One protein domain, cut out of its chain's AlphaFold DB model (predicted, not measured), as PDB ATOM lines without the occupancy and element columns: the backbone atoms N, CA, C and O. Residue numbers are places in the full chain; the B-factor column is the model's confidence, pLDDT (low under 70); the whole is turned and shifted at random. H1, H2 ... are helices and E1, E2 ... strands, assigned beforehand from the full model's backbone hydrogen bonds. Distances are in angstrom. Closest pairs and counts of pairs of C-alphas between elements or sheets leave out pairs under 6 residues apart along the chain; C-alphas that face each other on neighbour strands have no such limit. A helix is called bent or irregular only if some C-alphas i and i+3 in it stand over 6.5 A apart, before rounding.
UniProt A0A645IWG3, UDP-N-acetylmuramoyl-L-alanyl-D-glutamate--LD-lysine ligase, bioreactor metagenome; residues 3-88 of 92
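AT A GLANCE: This is residues 3 to 88 of the 92 residues of the protein "UDP-N-acetylmuramoyl-L-alanyl-D-glutamate--LD-lysine ligase" of bioreactor metagenome (UniProt A0A645IWG3). What shape do these atoms make? Helices H2 and H3 meet near their first residues and open as a V, with a small two-strand hairpin, E1 and E2, beyond the start of H3 and the separate helix H1 on the other side of H2. Much of the flat model is long loop, and residues 25 to 30 and 47 to 52 stick out. What is it made of? The 86 printed residues run H1, H2, E1, E2, H3, mostly helix with an antiparallel sheet of order E1 - E2, and under half of the residues are in named elements. How large is it? It is only just compact, close to loose, with a radius of gyration of the C-alphas of 13.9 A and spans of 38 by 34 by 18 A.

HOW THE PARTS SIT: How do the strands pair? E1, residues 64 to 66, and E2, residues 71 to 73, form an antiparallel hairpin at 158 degrees, with N 65 and O 72 within hydrogen-bond range at 2.9 A. Which helices touch? H2, residues 37 to 47, and H3, residues 76 to 86, touch, the closest C-alphas being those of Arg 38 and Ile 79, 6.4 A apart. They run the same way at a steep tilt of 51 degrees. What stays apart? H1, residues 13 to 24, is apart from H2, H3, E1 and E2. Are the helix backbones complete? Every O i to N i+4 pair is within hydrogen-bond range in H2 and H3, and 6 of 8 in H1.

IN THESE COORDINATES: Where are the strands? E1 measures 6.2 A from first to last C-alpha, beginning at (40.913, 33.846, 9.894), and E2 measures 6.9 A. How long are the helices? H1 measures 16.7 A, H2 15.3 A and H3 15.7 A, with C-alpha 86 of H3 at (22.559, 20.721, 12.704). H1 is only just irregular, with C-alphas 19 and 22 6.7 A apart.

THE WHOLE: How far does it reach? The two C-alphas farthest apart, those of Gly 51 and Asp 69, are 41.2 A apart. Is anything cut or uncertain? The printed part has no cut, and no printed residue is under 70 in pLDDT. Which links are long? Those from H1 to H2 and from H2 to E1 are long.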
ATOM      1  N   VAL A   3      39.276  19.690  -2.888       97.12
ATOM      2  CA  VAL A   3      40.250  20.787  -2.957       97.12
ATOM      3  C   VAL A   3      39.494  22.093  -2.757       97.12
ATOM      4  O   VAL A   3      38.438  22.279  -3.359       97.12
ATOM      5  N   THR A   4      40.025  22.970  -1.910       97.75
ATOM      6  CA  THR A   4      39.371  24.216  -1.499       97.75
ATOM      7  C   THR A   4      40.370  25.337  -1.278       97.75
ATOM      8  O   THR A   4      41.567  25.085  -1.145       97.75
ATOM      9  N   SER A   5      39.868  26.570  -1.193       96.81
ATOM     10  CA  SER A   5      40.671  27.724  -0.813       96.81
ATOM     11  C   SER A   5      41.137  27.650   0.650       96.81
ATOM     12  O   SER A   5      40.440  27.143   1.541       96.81
ATOM     13  N   ASP A   6      42.338  28.171   0.876       95.56
ATOM     14  CA  ASP A   6      42.930  28.446   2.182       95.56
ATOM     15  C   ASP A   6      43.041  29.972   2.328       95.56
ATOM     16  O   ASP A   6      42.019  30.642   2.340       95.56
ATOM     17  N   ASN A   7      44.238  30.544   2.349       96.38
ATOM     18  CA  ASN A   7      44.472  31.979   2.384       96.38
ATOM     19  C   ASN A   7      44.835  32.465   0.975       96.38
ATOM     20  O   ASN A   7      46.023  32.476   0.644       96.38
ATOM     21  N   PRO A   8      43.862  32.871   0.136       95.88
ATOM     22  CA  PRO A   8      44.156  33.307  -1.226       95.88
ATOM     23  C   PRO A   8      44.987  34.592  -1.265       95.88
ATOM     24  O   PRO A   8      45.654  34.861  -2.258       95.88
ATOM     25  N   ARG A   9      44.990  35.385  -0.181       94.94
ATOM     26  CA  ARG A   9      45.709  36.662  -0.108       94.94
ATOM     27  C   ARG A   9      45.357  37.500  -1.343       94.94
ATOM     28  O   ARG A   9      44.189  37.800  -1.559       94.94
ATOM     29  N   GLY A  10      46.350  37.880  -2.142       96.06
ATOM     30  CA  GLY A  10      46.174  38.689  -3.345       96.06
ATOM     31  C   GLY A  10      45.808  37.925  -4.617       96.06
ATOM     32  O   GLY A  10      45.628  38.573  -5.645       96.06
ATOM     33  N   GLU A  11      45.745  36.597  -4.575       96.94
ATOM     34  CA  GLU A  11      45.532  35.744  -5.744       96.94
ATOM     35  C   GLU A  11      44.058  35.352  -5.896       96.94
ATOM     36  O   GLU A  11      43.292  35.361  -4.931       96.94
ATOM     37  N   ASP A  12      43.660  34.999  -7.120       96.44
ATOM     38  CA  ASP A  12      42.333  34.449  -7.391       96.44
ATOM     39  C   ASP A  12      42.246  33.009  -6.836       96.44
ATOM     40  O   ASP A  12      42.993  32.135  -7.295       96.44
ATOM     41  N   PRO A  13      41.356  32.736  -5.859       95.88
ATOM     42  CA  PRO A  13      41.174  31.400  -5.302       95.88
ATOM     43  C   PRO A  13      40.900  30.321  -6.358       95.88
ATOM     44  O   PRO A  13      41.426  29.213  -6.243       95.88
ATOM     45  N   GLU A  14      40.107  30.641  -7.386       96.25
ATOM     46  CA  GLU A  14      39.763  29.702  -8.459       96.25
ATOM     47  C   GLU A  14      40.999  29.358  -9.291       96.25
ATOM     48  O   GLU A  14      41.237  28.196  -9.623       96.25
ATOM     49  N   ALA A  15      41.847  30.354  -9.565       97.00
ATOM     50  CA  ALA A  15      43.092  30.154 -10.296       97.00
ATOM     51  C   ALA A  15      44.077  29.257  -9.526       97.00
ATOM     52  O   ALA A  15      44.691  28.372 -10.125       97.00
ATOM     53  N   ILE A  16      44.195  29.427  -8.201       96.25
ATOM     54  CA  ILE A  16      45.027  28.554  -7.354       96.25
ATOM     55  C   ILE A  16      44.529  27.105  -7.432       96.25
ATOM     56  O   ILE A  16      45.315  26.182  -7.660       96.25
ATOM     57  N   ILE A  17      43.222  26.894  -7.264       95.88
ATOM     58  CA  ILE A  17      42.616  25.557  -7.279       95.88
ATOM     59  C   ILE A  17      42.774  24.904  -8.659       95.88
ATOM     60  O   ILE A  17      43.156  23.732  -8.747       95.88
ATOM     61  N   ALA A  18      42.570  25.664  -9.738       94.38
ATOM     62  CA  ALA A  18      42.821  25.209 -11.102       94.38
ATOM     63  C   ALA A  18      44.295  24.827 -11.327       94.38
ATOM     64  O   ALA A  18      44.576  23.877 -12.055       94.38
ATOM     65  N   GLY A  19      45.241  25.503 -10.668       96.38
ATOM     66  CA  GLY A  19      46.664  25.152 -10.691       96.38
ATOM     67  C   GLY A  19      47.000  23.832  -9.982       96.38
ATOM     68  O   GLY A  19      47.945  23.146 -10.372       96.38
ATOM     69  N   ILE A  20      46.212  23.436  -8.976       94.19
ATOM     70  CA  ILE A  20      46.362  22.160  -8.250       94.19
ATOM     71  C   ILE A  20      45.799  20.987  -9.067       94.19
ATOM     72  O   ILE A  20      46.342  19.876  -9.035       94.19
ATOM     73  N   GLU A  21      44.719  21.222  -9.815       94.81
ATOM     74  CA  GLU A  21      43.961  20.181 -10.513       94.81
ATOM     75  C   GLU A  21      44.819  19.257 -11.412       94.81
ATOM     76  O   GLU A  21      44.636  18.038 -11.329       94.81
ATOM     77  N   PRO A  22      45.795  19.740 -12.213       95.69
ATOM     78  CA  PRO A  22      46.655  18.875 -13.019       95.69
ATOM     79  C   PRO A  22      47.445  17.843 -12.210       95.69
ATOM     80  O   PRO A  22      47.735  16.766 -12.728       95.69
ATOM     81  N   GLY A  23      47.814  18.154 -10.964       94.19
ATOM     82  CA  GLY A  23      48.481  17.207 -10.070       94.19
ATOM     83  C   GLY A  23      47.521  16.126  -9.579       94.19
ATOM     84  O   GLY A  23      47.863  14.946  -9.573       94.19
ATOM     85  N   VAL A  24      46.291  16.519  -9.251       93.00
ATOM     86  CA  VAL A  24      45.245  15.613  -8.759       93.00
ATOM     87  C   VAL A  24      44.740  14.681  -9.860       93.00
ATOM     88  O   VAL A  24      44.632  13.478  -9.633       93.00
ATOM     89  N   LYS A  25      44.510  15.210 -11.071       93.88
ATOM     90  CA  LYS A  25      44.048  14.465 -12.258       93.88
ATOM     91  C   LYS A  25      44.941  13.283 -12.640       93.88
ATOM     92  O   LYS A  25      44.485  12.382 -13.336       93.88
ATOM     93  N   ARG A  26      46.208  13.273 -12.212       94.06
ATOM     94  CA  ARG A  26      47.150  12.168 -12.472       94.06
ATOM     95  C   ARG A  26      46.818  10.897 -11.690       94.06
ATOM     96  O   ARG A  26      47.367   9.844 -11.998       94.06
ATOM     97  N   HIS A  27      45.948  10.987 -10.690       92.06
ATOM     98  CA  HIS A  27      45.533   9.864  -9.865       92.06
ATOM     99  C   HIS A  27      44.071   9.506 -10.147       92.06
ATOM    100  O   HIS A  27      43.244  10.372 -10.408       92.06
ATOM    101  N   ALA A  28      43.730   8.221 -10.031       91.75
ATOM    102  CA  ALA A  28      42.357   7.739 -10.215       91.75
ATOM    103  C   ALA A  28      41.412   8.097  -9.046       91.75
ATOM    104  O   ALA A  28      40.240   7.729  -9.059       91.75
ATOM    105  N   THR A  29      41.915   8.787  -8.018       92.56
ATOM    106  CA  THR A  29      41.142   9.163  -6.834       92.56
ATOM    107  C   THR A  29      40.082  10.205  -7.199       92.56
ATOM    108  O   THR A  29      40.441  11.295  -7.649       92.56
ATOM    109  N   PRO A  30      38.785   9.945  -6.941       94.19
ATOM    110  CA  PRO A  30      37.738  10.929  -7.172       94.19
ATOM    111  C   PRO A  30      37.998  12.216  -6.389       94.19
ATOM    112  O   PRO A  30      38.307  12.188  -5.186       94.19
ATOM    113  N   TYR A  31      37.838  13.356  -7.056       96.31
ATOM    114  CA  TYR A  31      38.014  14.660  -6.441       96.31
ATOM    115  C   TYR A  31      36.902  15.644  -6.817       96.31
ATOM    116  O   TYR A  31      36.188  15.458  -7.802       96.31
ATOM    117  N   LYS A  32      36.746  16.683  -5.996       97.00
ATOM    118  CA  LYS A  32      35.893  17.848  -6.249       97.00
ATOM    119  C   LYS A  32      36.698  19.119  -5.990       97.00
ATOM    120  O   LYS A  32      37.559  19.117  -5.111       97.00
ATOM    121  N   LEU A  33      36.411  20.172  -6.747       97.00
ATOM    122  CA  LEU A  33      36.970  21.510  -6.567       97.00
ATOM    123  C   LEU A  33      35.843  22.394  -6.033       97.00
ATOM    124  O   LEU A  33      34.830  22.536  -6.712       97.00
ATOM    125  N   ILE A  34      35.974  22.893  -4.805       98.06
ATOM    126  CA  ILE A  34      34.974  23.742  -4.148       98.06
ATOM    127  C   ILE A  34      35.726  24.875  -3.468       98.06
ATOM    128  O   ILE A  34      36.454  24.638  -2.511       98.06
ATOM    129  N   THR A  35      35.580  26.093  -3.970       97.62
ATOM    130  CA  THR A  35      36.387  27.235  -3.527       97.62
ATOM    131  C   THR A  35      36.034  27.707  -2.125       97.62
ATOM    132  O   THR A  35      36.938  28.018  -1.343       97.62
ATOM    133  N   ASP A  36      34.742  27.729  -1.788       97.44
ATOM    134  CA  ASP A  36      34.290  28.064  -0.442       97.44
ATOM    135  C   ASP A  36      34.663  26.949   0.540       97.44
ATOM    136  O   ASP A  36      34.209  25.806   0.445       97.44
ATOM    137  N   ARG A  37      35.496  27.291   1.525       97.62
ATOM    138  CA  ARG A  37      36.021  26.306   2.472       97.62
ATOM    139  C   ARG A  37      34.957  25.722   3.387       97.62
ATOM    140  O   ARG A  37      35.058  24.551   3.757       97.62
ATOM    141  N   ARG A  38      33.934  26.497   3.751       97.81
ATOM    142  CA  ARG A  38      32.836  25.994   4.579       97.81
ATOM    143  C   ARG A  38      32.012  24.982   3.793       97.81
ATOM    144  O   ARG A  38      31.722  23.913   4.325       97.81
ATOM    145  N   GLU A  39      31.690  25.279   2.540       98.25
ATOM    146  CA  GLU A  39      31.005  24.356   1.636       98.25
ATOM    147  C   GLU A  39      31.829  23.084   1.410       98.25
ATOM    148  O   GLU A  39      31.304  21.980   1.551       98.25
ATOM    149  N   ALA A  40      33.132  23.219   1.151       98.25
ATOM    150  CA  ALA A  40      34.032  22.092   0.937       98.25
ATOM    151  C   ALA A  40      34.088  21.141   2.144       98.25
ATOM    152  O   ALA A  40      34.003  19.920   1.976       98.25
ATOM    153  N   ILE A  41      34.207  21.691   3.359       97.50
ATOM    154  CA  ILE A  41      34.209  20.907   4.601       97.50
ATOM    155  C   ILE A  41      32.854  20.221   4.800       97.50
ATOM    156  O   ILE A  41      32.816  19.015   5.038       97.50
ATOM    157  N   CYS A  42      31.742  20.951   4.663       97.81
ATOM    158  CA  CYS A  42      30.400  20.380   4.796       97.81
ATOM    159  C   CYS A  42      30.157  19.245   3.795       97.81
ATOM    160  O   CYS A  42      29.653  18.192   4.181       97.81
ATOM    161  N   LEU A  43      30.573  19.419   2.539       98.12
ATOM    162  CA  LEU A  43      30.460  18.399   1.503       98.12
ATOM    163  C   LEU A  43      31.288  17.153   1.835       98.12
ATOM    164  O   LEU A  43      30.805  16.036   1.671       98.12
ATOM    165  N   ALA A  44      32.522  17.326   2.318       97.44
ATOM    166  CA  ALA A  44      33.363  16.204   2.728       97.44
ATOM    167  C   ALA A  44      32.734  15.410   3.887       97.44
ATOM    168  O   ALA A  44      32.775  14.181   3.873       97.44
ATOM    169  N   LEU A  45      32.119  16.101   4.852       96.06
ATOM    170  CA  LEU A  45      31.399  15.475   5.965       96.06
ATOM    171  C   LEU A  45      30.106  14.782   5.507       96.06
ATOM    172  O   LEU A  45      29.802  13.694   5.986       96.06
ATOM    173  N   ASP A  46      29.367  15.367   4.561       96.31
ATOM    174  CA  ASP A  46      28.156  14.764   3.987       96.31
ATOM    175  C   ASP A  46      28.452  13.514   3.143       96.31
ATOM    176  O   ASP A  46      27.610  12.623   3.039       96.31
ATOM    177  N   MET A  47      29.647  13.427   2.557       95.50
ATOM    178  CA  MET A  47      30.102  12.250   1.811       95.50
ATOM    179  C   MET A  47      30.603  11.111   2.715       95.50
ATOM    180  O   MET A  47      30.733   9.985   2.236       95.50
ATOM    181  N   ALA A  48      30.910  11.389   3.985       94.69
ATOM    182  CA  ALA A  48      31.489  10.414   4.901       94.69
ATOM    183  C   ALA A  48      30.435   9.453   5.468       94.69
ATOM    184  O   ALA A  48      29.361   9.854   5.928       94.69
ATOM    185  N   SER A  49      30.770   8.167   5.484       93.19
ATOM    186  CA  SER A  49      29.973   7.104   6.094       93.19
ATOM    187  C   SER A  49      30.474   6.748   7.495       93.19
ATOM    188  O   SER A  49      31.537   7.175   7.947       93.19
ATOM    189  N   ALA A  50      29.686   5.958   8.226       91.38
ATOM    190  CA  ALA A  50      30.107   5.452   9.529       91.38
ATOM    191  C   ALA A  50      31.394   4.618   9.395       91.38
ATOM    192  O   ALA A  50      31.435   3.666   8.620       91.38
ATOM    193  N   GLY A  51      32.418   4.970  10.176       92.94
ATOM    194  CA  GLY A  51      33.738   4.331  10.133       92.94
ATOM    195  C   GLY A  51      34.761   5.047   9.245       92.94
ATOM    196  O   GLY A  51      35.949   4.755   9.367       92.94
ATOM    197  N   ASP A  52      34.337   6.009   8.422       95.19
ATOM    198  CA  ASP A  52      35.262   6.824   7.636       95.19
ATOM    199  C   ASP A  52      35.988   7.853   8.510       95.19
ATOM    200  O   ASP A  52      35.472   8.337   9.522       95.19
ATOM    201  N   ILE A  53      37.190   8.231   8.074       94.69
ATOM    202  CA  ILE A  53      37.974   9.315   8.667       94.69
ATOM    203  C   ILE A  53      38.023  10.469   7.674       94.69
ATOM    204  O   ILE A  53      38.485  10.314   6.542       94.69
ATOM    205  N   VAL A  54      37.594  11.648   8.121       94.62
ATOM    206  CA  VAL A  54      37.724  12.896   7.364       94.62
ATOM    207  C   VAL A  54      38.909  13.682   7.910       94.62
ATOM    208  O   VAL A  54      38.959  14.005   9.094       94.62
ATOM    209  N   VAL A  55      39.863  14.007   7.036       95.75
ATOM    210  CA  VAL A  55      41.027  14.837   7.367       95.75
ATOM    211  C   VAL A  55      40.871  16.200   6.704       95.75
ATOM    212  O   VAL A  55      40.799  16.292   5.479       95.75
ATOM    213  N   ILE A  56      40.857  17.256   7.516       95.31
ATOM    214  CA  ILE A  56      40.885  18.649   7.061       95.31
ATOM    215  C   ILE A  56      42.306  19.172   7.283       95.31
ATOM    216  O   ILE A  56      42.788  19.205   8.413       95.31
ATOM    217  N   ALA A  57      42.991  19.542   6.202       94.69
ATOM    218  CA  ALA A  57      44.388  19.970   6.228       94.69
ATOM    219  C   ALA A  57      44.569  21.384   5.642       94.69
ATOM    220  O   ALA A  57      43.651  21.951   5.039       94.69
ATOM    221  N   GLY A  58      45.760  21.953   5.842       92.31
ATOM    222  CA  GLY A  58      46.193  23.241   5.277       92.31
ATOM    223  C   GLY A  58      46.326  24.369   6.302       92.31
ATOM    224  O   GLY A  58      47.326  25.074   6.278       92.31
ATOM    225  N   ARG A  59      45.394  24.466   7.264       92.06
ATOM    226  CA  ARG A  59      45.217  25.685   8.084       92.06
ATOM    227  C   ARG A  59      45.666  25.629   9.539       92.06
ATOM    228  O   ARG A  59      45.770  26.666  10.184       92.06
ATOM    229  N   GLY A  60      45.913  24.446  10.100       84.25
ATOM    230  CA  GLY A  60      46.322  24.327  11.507       84.25
ATOM    231  C   GLY A  60      45.366  25.057  12.480       84.25
ATOM    232  O   GLY A  60      44.153  24.910  12.342       84.25
ATOM    233  N   PRO A  61      45.876  25.823  13.469       89.94
ATOM    234  CA  PRO A  61      45.062  26.544  14.454       89.94
ATOM    235  C   PRO A  61      44.590  27.934  13.978       89.94
ATOM    236  O   PRO A  61      44.227  28.772  14.805       89.94
ATOM    237  N   GLU A  62      44.645  28.228  12.677       93.62
ATOM    238  CA  GLU A  62      44.228  29.528  12.152       93.62
ATOM    239  C   GLU A  62      42.731  29.794  12.359       93.62
ATOM    240  O   GLU A  62      41.890  28.904  12.245       93.62
ATOM    241  N   THR A  63      42.395  31.058  12.631       96.69
ATOM    242  CA  THR A  63      41.020  31.497  12.933       96.69
ATOM    243  C   THR A  63      40.454  32.503  11.934       96.69
ATOM    244  O   THR A  63      39.336  33.006  12.082       96.69
ATOM    245  N   ARG A  64      41.235  32.838  10.906       97.06
ATOM    246  CA  ARG A  64      40.913  33.846   9.894       97.06
ATOM    247  C   ARG A  64      41.309  33.332   8.528       97.06
ATOM    248  O   ARG A  64      42.382  32.755   8.399       97.06
ATOM    249  N   GLN A  65      40.459  33.547   7.530       97.38
ATOM    250  CA  GLN A  65      40.827  33.383   6.128       97.38
ATOM    251  C   GLN A  65      41.257  34.740   5.575       97.38
ATOM    252  O   GLN A  65      40.518  35.721   5.706       97.38
ATOM    253  N   VAL A  66      42.456  34.805   5.007       97.06
ATOM    254  CA  VAL A  66      43.102  36.048   4.583       97.06
ATOM    255  C   VAL A  66      42.959  36.240   3.077       97.06
ATOM    256  O   VAL A  66      43.452  35.435   2.286       97.06
ATOM    257  N   PHE A  67      42.338  37.353   2.701       96.38
ATOM    258  CA  PHE A  67      42.261  37.883   1.343       96.38
ATOM    259  C   PHE A  67      43.192  39.095   1.220       96.38
ATOM    260  O   PHE A  67      43.909  39.444   2.159       96.38
ATOM    261  N   LYS A  68      43.198  39.732   0.049       95.88
ATOM    262  CA  LYS A  68      44.146  40.793  -0.294       95.88
ATOM    263  C   LYS A  68      44.087  41.949   0.697       95.88
ATOM    264  O   LYS A  68      45.111  42.355   1.232       95.88
ATOM    265  N   ASP A  69      42.867  42.414   0.944       96.56
ATOM    266  CA  ASP A  69      42.605  43.656   1.671       96.56
ATOM    267  C   ASP A  69      41.799  43.427   2.961       96.56
ATOM    268  O   ASP A  69      41.593  44.349   3.746       96.56
ATOM    269  N   PHE A  70      41.323  42.201   3.199       96.88
ATOM    270  CA  PHE A  70      40.489  41.876   4.354       96.88
ATOM    271  C   PHE A  70      40.673  40.428   4.814       96.88
ATOM    272  O   PHE A  70      41.264  39.595   4.130       96.88
ATOM    273  N   SER A  71      40.140  40.121   5.994       97.19
ATOM    274  CA  SER A  71      40.044  38.751   6.494       97.19
ATOM    275  C   SER A  71      38.664  38.473   7.069       97.19
ATOM    276  O   SER A  71      38.046  39.354   7.672       97.19
ATOM    277  N   ILE A  72      38.200  37.236   6.919       97.12
ATOM    278  CA  ILE A  72      36.939  36.770   7.503       97.12
ATOM    279  C   ILE A  72      37.222  35.759   8.620       97.12
ATOM    280  O   ILE A  72      38.189  34.999   8.509       97.12
ATOM    281  N   PRO A  73      36.426  35.733   9.703       97.56
ATOM    282  CA  PRO A  73      36.487  34.658  10.688       97.56
ATOM    283  C   PRO A  73      36.198  33.315  10.021       97.56
ATOM    284  O   PRO A  73      35.166  33.150   9.370       97.56
ATOM    285  N   LEU A  74      37.117  32.366  10.168       97.19
ATOM    286  CA  LEU A  74      36.922  31.003   9.693       97.19
ATOM    287  C   LEU A  74      37.805  30.065  10.509       97.19
ATOM    288  O   LEU A  74      39.030  30.143  10.418       97.19
ATOM    289  N   VAL A  75      37.161  29.187  11.278       96.81
ATOM    290  CA  VAL A  75      37.789  28.125  12.067       96.81
ATOM    291  C   VAL A  75      37.226  26.784  11.592       96.81
ATOM    292  O   VAL A  75      36.023  26.545  11.700       96.81
ATOM    293  N   ASP A  76      38.077  25.890  11.084       96.25
ATOM    294  CA  ASP A  76      37.640  24.594  10.530       96.25
ATOM    295  C   ASP A  76      36.869  23.747  11.558       96.25
ATOM    296  O   ASP A  76      35.865  23.112  11.230       96.25
ATOM    297  N   ARG A  77      37.311  23.782  12.824       93.81
ATOM    298  CA  ARG A  77      36.646  23.083  13.932       93.81
ATOM    299  C   ARG A  77      35.214  23.572  14.141       93.81
ATOM    300  O   ARG A  77      34.321  22.744  14.280       93.81
ATOM    301  N   GLU A  78      34.989  24.884  14.131       95.75
ATOM    302  CA  GLU A  78      33.652  25.455  14.340       95.75
ATOM    303  C   GLU A  78      32.697  25.059  13.207       95.75
ATOM    304  O   GLU A  78      31.545  24.722  13.461       95.75
ATOM    305  N   ILE A  79      33.185  25.003  11.960       96.19
ATOM    306  CA  ILE A  79      32.391  24.533  10.813       96.19
ATOM    307  C   ILE A  79      31.922  23.088  11.029       96.19
ATOM    308  O   ILE A  79      30.749  22.777  10.811       96.19
ATOM    309  N   MET A  80      32.823  22.208  11.469       95.00
ATOM    310  CA  MET A  80      32.499  20.809  11.760       95.00
ATOM    311  C   MET A  80      31.522  20.683  12.938       95.00
ATOM    312  O   MET A  80      30.567  19.907  12.867       95.00
ATOM    313  N   GLU A  81      31.730  21.445  14.013       95.25
ATOM    314  CA  GLU A  81      30.838  21.467  15.177       95.25
ATOM    315  C   GLU A  81      29.427  21.934  14.808       95.25
ATOM    316  O   GLU A  81      28.447  21.298  15.206       95.25
ATOM    317  N   ASP A  82      29.312  22.987  14.000       96.56
ATOM    318  CA  ASP A  82      28.033  23.473  13.483       96.56
ATOM    319  C   ASP A  82      27.353  22.422  12.596       96.56
ATOM    320  O   ASP A  82      26.164  22.137  12.771       96.56
ATOM    321  N   TRP A  83      28.102  21.796  11.679       96.69
ATOM    322  CA  TRP A  83      27.593  20.724  10.820       96.69
ATOM    323  C   TRP A  83      27.045  19.548  11.642       96.69
ATOM    324  O   TRP A  83      25.941  19.065  11.365       96.69
ATOM    325  N   CYS A  84      27.771  19.131  12.686       94.81
ATOM    326  CA  CYS A  84      27.347  18.079  13.609       94.81
ATOM    327  C   CYS A  84      26.086  18.477  14.380       94.81
ATOM    328  O   CYS A  84      25.125  17.703  14.416       94.81
ATOM    329  N   ARG A  85      26.053  19.693  14.943       95.56
ATOM    330  CA  ARG A  85      24.913  20.219  15.708       95.56
ATOM    331  C   ARG A  85      23.634  20.219  14.874       95.56
ATOM    332  O   ARG A  85      22.609  19.730  15.340       95.56
ATOM    333  N   MET A  86      23.704  20.690  13.626       95.38
ATOM    334  CA  MET A  86      22.559  20.721  12.704       95.38
ATOM    335  C   MET A  86      22.016  19.329  12.345       95.38
ATOM    336  O   MET A  86      20.856  19.205  11.965       95.38
ATOM    337  N   ARG A  87      22.835  18.276  12.465       93.62
ATOM    338  CA  ARG A  87      22.476  16.888  12.123       93.62
ATOM    339  C   ARG A  87      22.265  15.992  13.347       93.62
ATOM    340  O   ARG A  87      22.141  14.780  13.190       93.62
ATOM    341  N   GLY A  88      22.258  16.555  14.558       92.19
ATOM    342  CA  GLY A  88      22.129  15.783  15.802       92.19
ATOM    343  C   GLY A  88      23.299  14.824  16.059       92.19
ATOM    344  O   GLY A  88      23.127  13.798  16.715       92.19
TER     345      GLY A  88